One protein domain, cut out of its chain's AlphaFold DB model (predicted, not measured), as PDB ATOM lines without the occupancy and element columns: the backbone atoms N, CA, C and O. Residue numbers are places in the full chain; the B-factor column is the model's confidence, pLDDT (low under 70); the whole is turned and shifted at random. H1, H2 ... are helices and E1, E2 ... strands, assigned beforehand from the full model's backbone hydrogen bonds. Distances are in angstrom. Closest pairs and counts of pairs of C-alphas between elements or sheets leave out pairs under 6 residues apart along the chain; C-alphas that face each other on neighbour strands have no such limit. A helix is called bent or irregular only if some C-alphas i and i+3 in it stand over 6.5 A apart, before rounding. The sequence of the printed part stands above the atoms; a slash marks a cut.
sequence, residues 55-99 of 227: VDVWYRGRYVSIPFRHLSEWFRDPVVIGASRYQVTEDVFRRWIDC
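AT A GLANCE: This is residues 55 to 99 of the 227 residues of an uncharacterized protein of Burkholderia cepacia (UniProt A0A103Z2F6). A two-stranded hairpin, E1 and E2, stands beside an arc of three short helices, with H1 and H3 at the arc's ends and H2 between them. The strands meet the helices where E2 leads into H1, and further along E2 is near H2. The printed part has 45 residues in the order E1 E2 H1 H2 H3; the sheet is antiparallel and the class is mixed, helices and strands. It is compact, with a radius of gyration of the C-alphas of 10.1 A and spans of 26 by 21 by 17 A.

HOW THE PARTS SIT: Begin at E1, residues 55 to 59, which forms an antiparallel hairpin with E2, residues 62 to 67, at 150 degrees; look for N 57 and O 64, 2.8 A apart, within hydrogen-bond range. H1, residues 68 to 76, touches H2, residues 78 to 86, only at the corner, and only just, with 3 pairs of C-alphas within 8 A; the closest are those of Trp 74 and Ile 81, 6.6 A apart. They run opposite ways at a steep tilt of 58 degrees. H2 touches H3, residues 90 to 98; their closest C-alphas are those of Ala 83 and Glu 90, 5.2 A apart. Their lines are only just about perpendicular, at 72 degrees. H1 and H3 are apart. Every O i to N i+4 pair is within hydrogen-bond range in H2 and H3, but 3 of 5 in H1.

IN THESE COORDINATES: Find C-alpha 55 at (-11.513, 53.566, -10.446); from there E1 runs 12.3 A to Tyr 59. E2 runs 16.1 A from Arg 62 to Pro 67. H1, 13.8 A from Phe 68 to Arg 76, is irregular: C-alphas 69 and 72 are 7.4 A apart. H2 runs 12.3 A from Pro 78, and H3 12.1 A from Glu 90 to C-alpha 98 at (-2.479, 33.543, -16.973).

THE WHOLE: The C-alphas farthest apart, those of Arg 69 and Cys 99, are 28.7 A apart. The printed part has no cut, its four links are tight, and no printed residue is under 70 in pLDDT.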
ATOM      1  N   VAL A  55     -11.067  54.018  -9.129       90.25
ATOM      2  CA  VAL A  55     -11.513  53.566 -10.446       90.25
ATOM      3  C   VAL A  55     -12.000  52.128 -10.328       90.25
ATOM      4  O   VAL A  55     -11.278  51.271  -9.819       90.25
ATOM      5  N   ASP A  56     -13.205  51.852 -10.819       89.94
ATOM      6  CA  ASP A  56     -13.725  50.490 -10.911       89.94
ATOM      7  C   ASP A  56     -13.284  49.838 -12.223       89.94
ATOM      8  O   ASP A  56     -13.625  50.281 -13.319       89.94
ATOM      9  N   VAL A  57     -12.528  48.752 -12.108       86.81
ATOM     10  CA  VAL A  57     -12.032  47.967 -13.237       86.81
ATOM     11  C   VAL A  57     -12.862  46.696 -13.360       86.81
ATOM     12  O   VAL A  57     -12.869  45.866 -12.452       86.81
ATOM     13  N   TRP A  58     -13.544  46.508 -14.489       84.19
ATOM     14  CA  TRP A  58     -14.195  45.233 -14.798       84.19
ATOM     15  C   TRP A  58     -13.176  44.253 -15.376       84.19
ATOM     16  O   TRP A  58     -12.700  44.415 -16.501       84.19
ATOM     17  N   TYR A  59     -12.847  43.214 -14.615       81.25
ATOM     18  CA  TYR A  59     -11.907  42.182 -15.029       81.25
ATOM     19  C   TYR A  59     -12.464  40.802 -14.690       81.25
ATOM     20  O   TYR A  59     -12.798  40.512 -13.543       81.25
ATOM     21  N   ARG A  60     -12.582  39.948 -15.716       75.88
ATOM     22  CA  ARG A  60     -13.033  38.547 -15.594       75.88
ATOM     23  C   ARG A  60     -14.328  38.368 -14.797       75.88
ATOM     24  O   ARG A  60     -14.424  37.522 -13.918       75.88
ATOM     25  N   GLY A  61     -15.336  39.174 -15.123       74.00
ATOM     26  CA  GLY A  61     -16.658  39.058 -14.505       74.00
ATOM     27  C   GLY A  61     -16.760  39.673 -13.108       74.00
ATOM     28  O   GLY A  61     -17.776  39.481 -12.442       74.00
ATOM     29  N   ARG A  62     -15.727  40.388 -12.642       75.56
ATOM     30  CA  ARG A  62     -15.706  41.045 -11.332       75.56
ATOM     31  C   ARG A  62     -15.279  42.506 -11.450       75.56
ATOM     32  O   ARG A  62     -14.419  42.843 -12.260       75.56
ATOM     33  N   TYR A  63     -15.853  43.356 -10.598       82.50
ATOM     34  CA  TYR A  63     -15.379  44.725 -10.399       82.50
ATOM     35  C   TYR A  63     -14.254  44.755  -9.364       82.50
ATOM     36  O   TYR A  63     -14.374  44.218  -8.258       82.50
ATOM     37  N   VAL A  64     -13.161  45.415  -9.725       82.25
ATOM     38  CA  VAL A  64     -12.016  45.681  -8.864       82.25
ATOM     39  C   VAL A  64     -11.897  47.191  -8.703       82.25
ATOM     40  O   VAL A  64     -11.509  47.885  -9.633       82.25
ATOM     41  N   SER A  65     -12.232  47.691  -7.517       88.56
ATOM     42  CA  SER A  65     -12.010  49.093  -7.157       88.56
ATOM     43  C   SER A  65     -10.527  49.314  -6.837       88.56
ATOM     44  O   SER A  65      -9.986  48.662  -5.935       88.56
ATOM     45  N   ILE A  66      -9.882  50.201  -7.595       88.50
ATOM     46  CA  ILE A  66      -8.478  50.599  -7.463       88.50
ATOM     47  C   ILE A  66      -8.434  52.048  -6.975       88.50
ATOM     48  O   ILE A  66      -8.910  52.931  -7.692       88.50
ATOM     49  N   PRO A  67      -7.882  52.347  -5.786       89.19
ATOM     50  CA  PRO A  67      -7.770  53.729  -5.331       89.19
ATOM     51  C   PRO A  67      -6.920  54.556  -6.301       89.19
ATOM     52  O   PRO A  67      -5.876  54.084  -6.753       89.19
ATOM     53  N   PHE A  68      -7.323  55.798  -6.576       89.50
ATOM     54  CA  PHE A  68      -6.672  56.638  -7.591       89.50
ATOM     55  C   PHE A  68      -5.168  56.825  -7.317       89.50
ATOM     56  O   PHE A  68      -4.338  56.703  -8.215       89.50
ATOM     57  N   ARG A  69      -4.794  56.984  -6.041       86.75
ATOM     58  CA  ARG A  69      -3.394  57.068  -5.578       86.75
ATOM     59  C   ARG A  69      -2.522  55.833  -5.871       86.75
ATOM     60  O   ARG A  69      -1.305  55.952  -5.865       86.75
ATOM     61  N   HIS A  70      -3.121  54.665  -6.119       88.25
ATOM     62  CA  HIS A  70      -2.420  53.417  -6.469       88.25
ATOM     63  C   HIS A  70      -2.547  53.075  -7.962       88.25
ATOM     64  O   HIS A  70      -2.110  52.013  -8.401       88.25
ATOM     65  N   LEU A  71      -3.150  53.953  -8.770       87.62
ATOM     66  CA  LEU A  71      -3.444  53.662 -10.170       87.62
ATOM     67  C   LEU A  71      -2.167  53.527 -11.019       87.62
ATOM     68  O   LEU A  71      -2.095  52.675 -11.901       87.62
ATOM     69  N   SER A  72      -1.130  54.314 -10.720       87.38
ATOM     70  CA  SER A  72       0.177  54.212 -11.384       87.38
ATOM     71  C   SER A  72       0.868  52.870 -11.116       87.38
ATOM     72  O   SER A  72       1.454  52.280 -12.024       87.38
ATOM     73  N   GLU A  73       0.765  52.367  -9.885       87.69
ATOM     74  CA  GLU A  73       1.254  51.049  -9.483       87.69
ATOM     75  C   GLU A  73       0.457  49.943 -10.181       87.69
ATOM     76  O   GLU A  73       1.059  49.058 -10.782       87.69
ATOM     77  N   TRP A  74      -0.876  50.057 -10.217       88.19
ATOM     78  CA  TRP A  74      -1.754  49.120 -10.927       88.19
ATOM     79  C   TRP A  74      -1.409  48.983 -12.412       88.19
ATOM     80  O   TRP A  74      -1.381  47.873 -12.939       88.19
ATOM     81  N   PHE A  75      -1.130  50.095 -13.100       86.44
ATOM     82  CA  PHE A  75      -0.749  50.052 -14.514       86.44
ATOM     83  C   PHE A  75       0.632  49.438 -14.753       86.44
ATOM     84  O   PHE A  75       0.862  48.875 -15.822       86.44
ATOM     85  N   ARG A  76       1.551  49.552 -13.787       87.12
ATOM     86  CA  ARG A  76       2.893  48.972 -13.889       87.12
ATOM     87  C   ARG A  76       2.878  47.478 -13.585       87.12
ATOM     88  O   ARG A  76       3.472  46.709 -14.335       87.12
ATOM     89  N   ASP A  77       2.234  47.098 -12.490       86.69
ATOM     90  CA  ASP A  77       2.088  45.712 -12.075       86.69
ATOM     91  C   ASP A  77       0.744  45.496 -11.344       86.69
ATOM     92  O   ASP A  77       0.637  45.727 -10.135       86.69
ATOM     93  N   PRO A  78      -0.300  45.014 -12.046       88.00
ATOM     94  CA  PRO A  78      -1.594  44.741 -11.424       88.00
ATOM     95  C   PRO A  78      -1.542  43.559 -10.443       88.00
ATOM     96  O   PRO A  78      -2.492  43.348  -9.683       88.00
ATOM     97  N   VAL A  79      -0.453  42.777 -10.435       91.00
ATOM     98  CA  VAL A  79      -0.306  41.598  -9.577       91.00
ATOM     99  C   VAL A  79      -0.209  41.990  -8.112       91.00
ATOM    100  O   VAL A  79      -0.868  41.358  -7.297       91.00
ATOM    101  N   VAL A  80       0.552  43.030  -7.764       88.06
ATOM    102  CA  VAL A  80       0.796  43.411  -6.359       88.06
ATOM    103  C   VAL A  80      -0.516  43.775  -5.657       88.06
ATOM    104  O   VAL A  80      -0.891  43.193  -4.634       88.06
ATOM    105  N   ILE A  81      -1.272  44.697  -6.255       85.12
ATOM    106  CA  ILE A  81      -2.560  45.151  -5.720       85.12
ATOM    107  C   ILE A  81      -3.602  44.027  -5.796       85.12
ATOM    108  O   ILE A  81      -4.375  43.831  -4.854       85.12
ATOM    109  N   GLY A  82      -3.616  43.264  -6.895       87.75
ATOM    110  CA  GLY A  82      -4.521  42.133  -7.077       87.75
ATOM    111  C   GLY A  82      -4.324  41.047  -6.018       87.75
ATOM    112  O   GLY A  82      -5.281  40.657  -5.347       87.75
ATOM    113  N   ALA A  83      -3.085  40.609  -5.809       90.88
ATOM    114  CA  ALA A  83      -2.718  39.601  -4.821       90.88
ATOM    115  C   ALA A  83      -3.095  40.036  -3.399       90.88
ATOM    116  O   ALA A  83      -3.749  39.279  -2.679       90.88
ATOM    117  N   SER A  84      -2.790  41.288  -3.038       88.25
ATOM    118  CA  SER A  84      -3.168  41.878  -1.747       88.25
ATOM    119  C   SER A  84      -4.687  41.868  -1.526       88.25
ATOM    120  O   SER A  84      -5.165  41.416  -0.485       88.25
ATOM    121  N   ARG A  85      -5.474  42.265  -2.537       86.31
ATOM    122  CA  ARG A  85      -6.945  42.296  -2.455       86.31
ATOM    123  C   ARG A  85      -7.556  40.921  -2.196       86.31
ATOM    124  O   ARG A  85      -8.499  40.811  -1.417       86.31
ATOM    125  N   TYR A  86      -7.043  39.892  -2.861       88.56
ATOM    126  CA  TYR A  86      -7.515  38.517  -2.688       88.56
ATOM    127  C   TYR A  86      -6.831  37.783  -1.527       88.56
ATOM    128  O   TYR A  86      -7.177  36.634  -1.266       88.56
ATOM    129  N   GLN A  87      -5.895  38.431  -0.824       92.38
ATOM    130  CA  GLN A  87      -5.101  37.841   0.259       92.38
ATOM    131  C   GLN A  87      -4.370  36.559  -0.180       92.38
ATOM    132  O   GLN A  87      -4.314  35.564   0.542       92.38
ATOM    133  N   VAL A  88      -3.811  36.583  -1.392       93.44
ATOM    134  CA  VAL A  88      -3.008  35.496  -1.970       93.44
ATOM    135  C   VAL A  88      -1.592  35.983  -2.262       93.44
ATOM    136  O   VAL A  88      -1.320  37.180  -2.251       93.44
ATOM    137  N   THR A  89      -0.671  35.060  -2.538       95.44
ATOM    138  CA  THR A  89       0.665  35.440  -3.012       95.44
ATOM    139  C   THR A  89       0.604  35.953  -4.449       95.44
ATOM    140  O   THR A  89      -0.272  35.563  -5.227       95.44
ATOM    141  N   GLU A  90       1.574  36.783  -4.827       94.25
ATOM    142  CA  GLU A  90       1.712  37.267  -6.204       94.25
ATOM    143  C   GLU A  90       1.776  36.121  -7.217       94.25
ATOM    144  O   GLU A  90       1.131  36.187  -8.256       94.25
ATOM    145  N   ASP A  91       2.471  35.028  -6.896       94.75
ATOM    146  CA  ASP A  91       2.583  33.873  -7.790       94.75
ATOM    147  C   ASP A  91       1.247  33.166  -8.024       94.75
ATOM    148  O   ASP A  91       0.980  32.688  -9.127       94.75
ATOM    149  N   VAL A  92       0.391  33.084  -7.001       93.69
ATOM    150  CA  VAL A  92      -0.967  32.537  -7.153       93.69
ATOM    151  C   VAL A  92      -1.799  33.465  -8.030       93.69
ATOM    152  O   VAL A  92      -2.498  33.000  -8.927       93.69
ATOM    153  N   PHE A  93      -1.695  34.777  -7.813       92.38
ATOM    154  CA  PHE A  93      -2.419  35.749  -8.623       92.38
ATOM    155  C   PHE A  93      -1.948  35.749 -10.086       92.38
ATOM    156  O   PHE A  93      -2.790  35.768 -10.981       92.38
ATOM    157  N   ARG A  94      -0.633  35.640 -10.341       92.44
ATOM    158  CA  ARG A  94      -0.044  35.488 -11.687       92.44
ATOM    159  C   ARG A  94      -0.591  34.262 -12.407       92.44
ATOM    160  O   ARG A  94      -1.143  34.381 -13.493       92.44
ATOM    161  N   ARG A  95      -0.549  33.090 -11.765       91.19
ATOM    162  CA  ARG A  95      -1.144  31.877 -12.353       91.19
ATOM    163  C   ARG A  95      -2.620  32.073 -12.679       91.19
ATOM    164  O   ARG A  95      -3.057  31.681 -13.753       91.19
ATOM    165  N   TRP A  96      -3.368  32.724 -11.787       90.31
ATOM    166  CA  TRP A  96      -4.774  33.011 -12.032       90.31
ATOM    167  C   TRP A  96      -4.965  33.890 -13.269       90.31
ATOM    168  O   TRP A  96      -5.725  33.483 -14.144       90.31
ATOM    169  N   ILE A  97      -4.269  35.031 -13.401       88.56
ATOM    170  CA  ILE A  97      -4.374  35.908 -14.588       88.56
ATOM    171  C   ILE A  97      -3.920  35.219 -15.882       88.56
ATOM    172  O   ILE A  97      -4.478  35.510 -16.938       88.56
ATOM    173  N   ASP A  98      -2.999  34.262 -15.805       87.25
ATOM    174  CA  ASP A  98      -2.479  33.543 -16.973       87.25
ATOM    175  C   ASP A  98      -3.343  32.339 -17.381       87.25
ATOM    176  O   ASP A  98      -3.262  31.878 -18.518       87.25
ATOM    177  N   CYS A  99      -4.210  31.832 -16.497       83.06
ATOM    178  CA  CYS A  99      -5.137  30.755 -16.843       83.06
ATOM    179  C   CYS A  99      -6.162  31.199 -17.897       83.06
ATOM    180  O   CYS A  99      -6.769  32.270 -17.781       83.06
TER     181      CYS A  99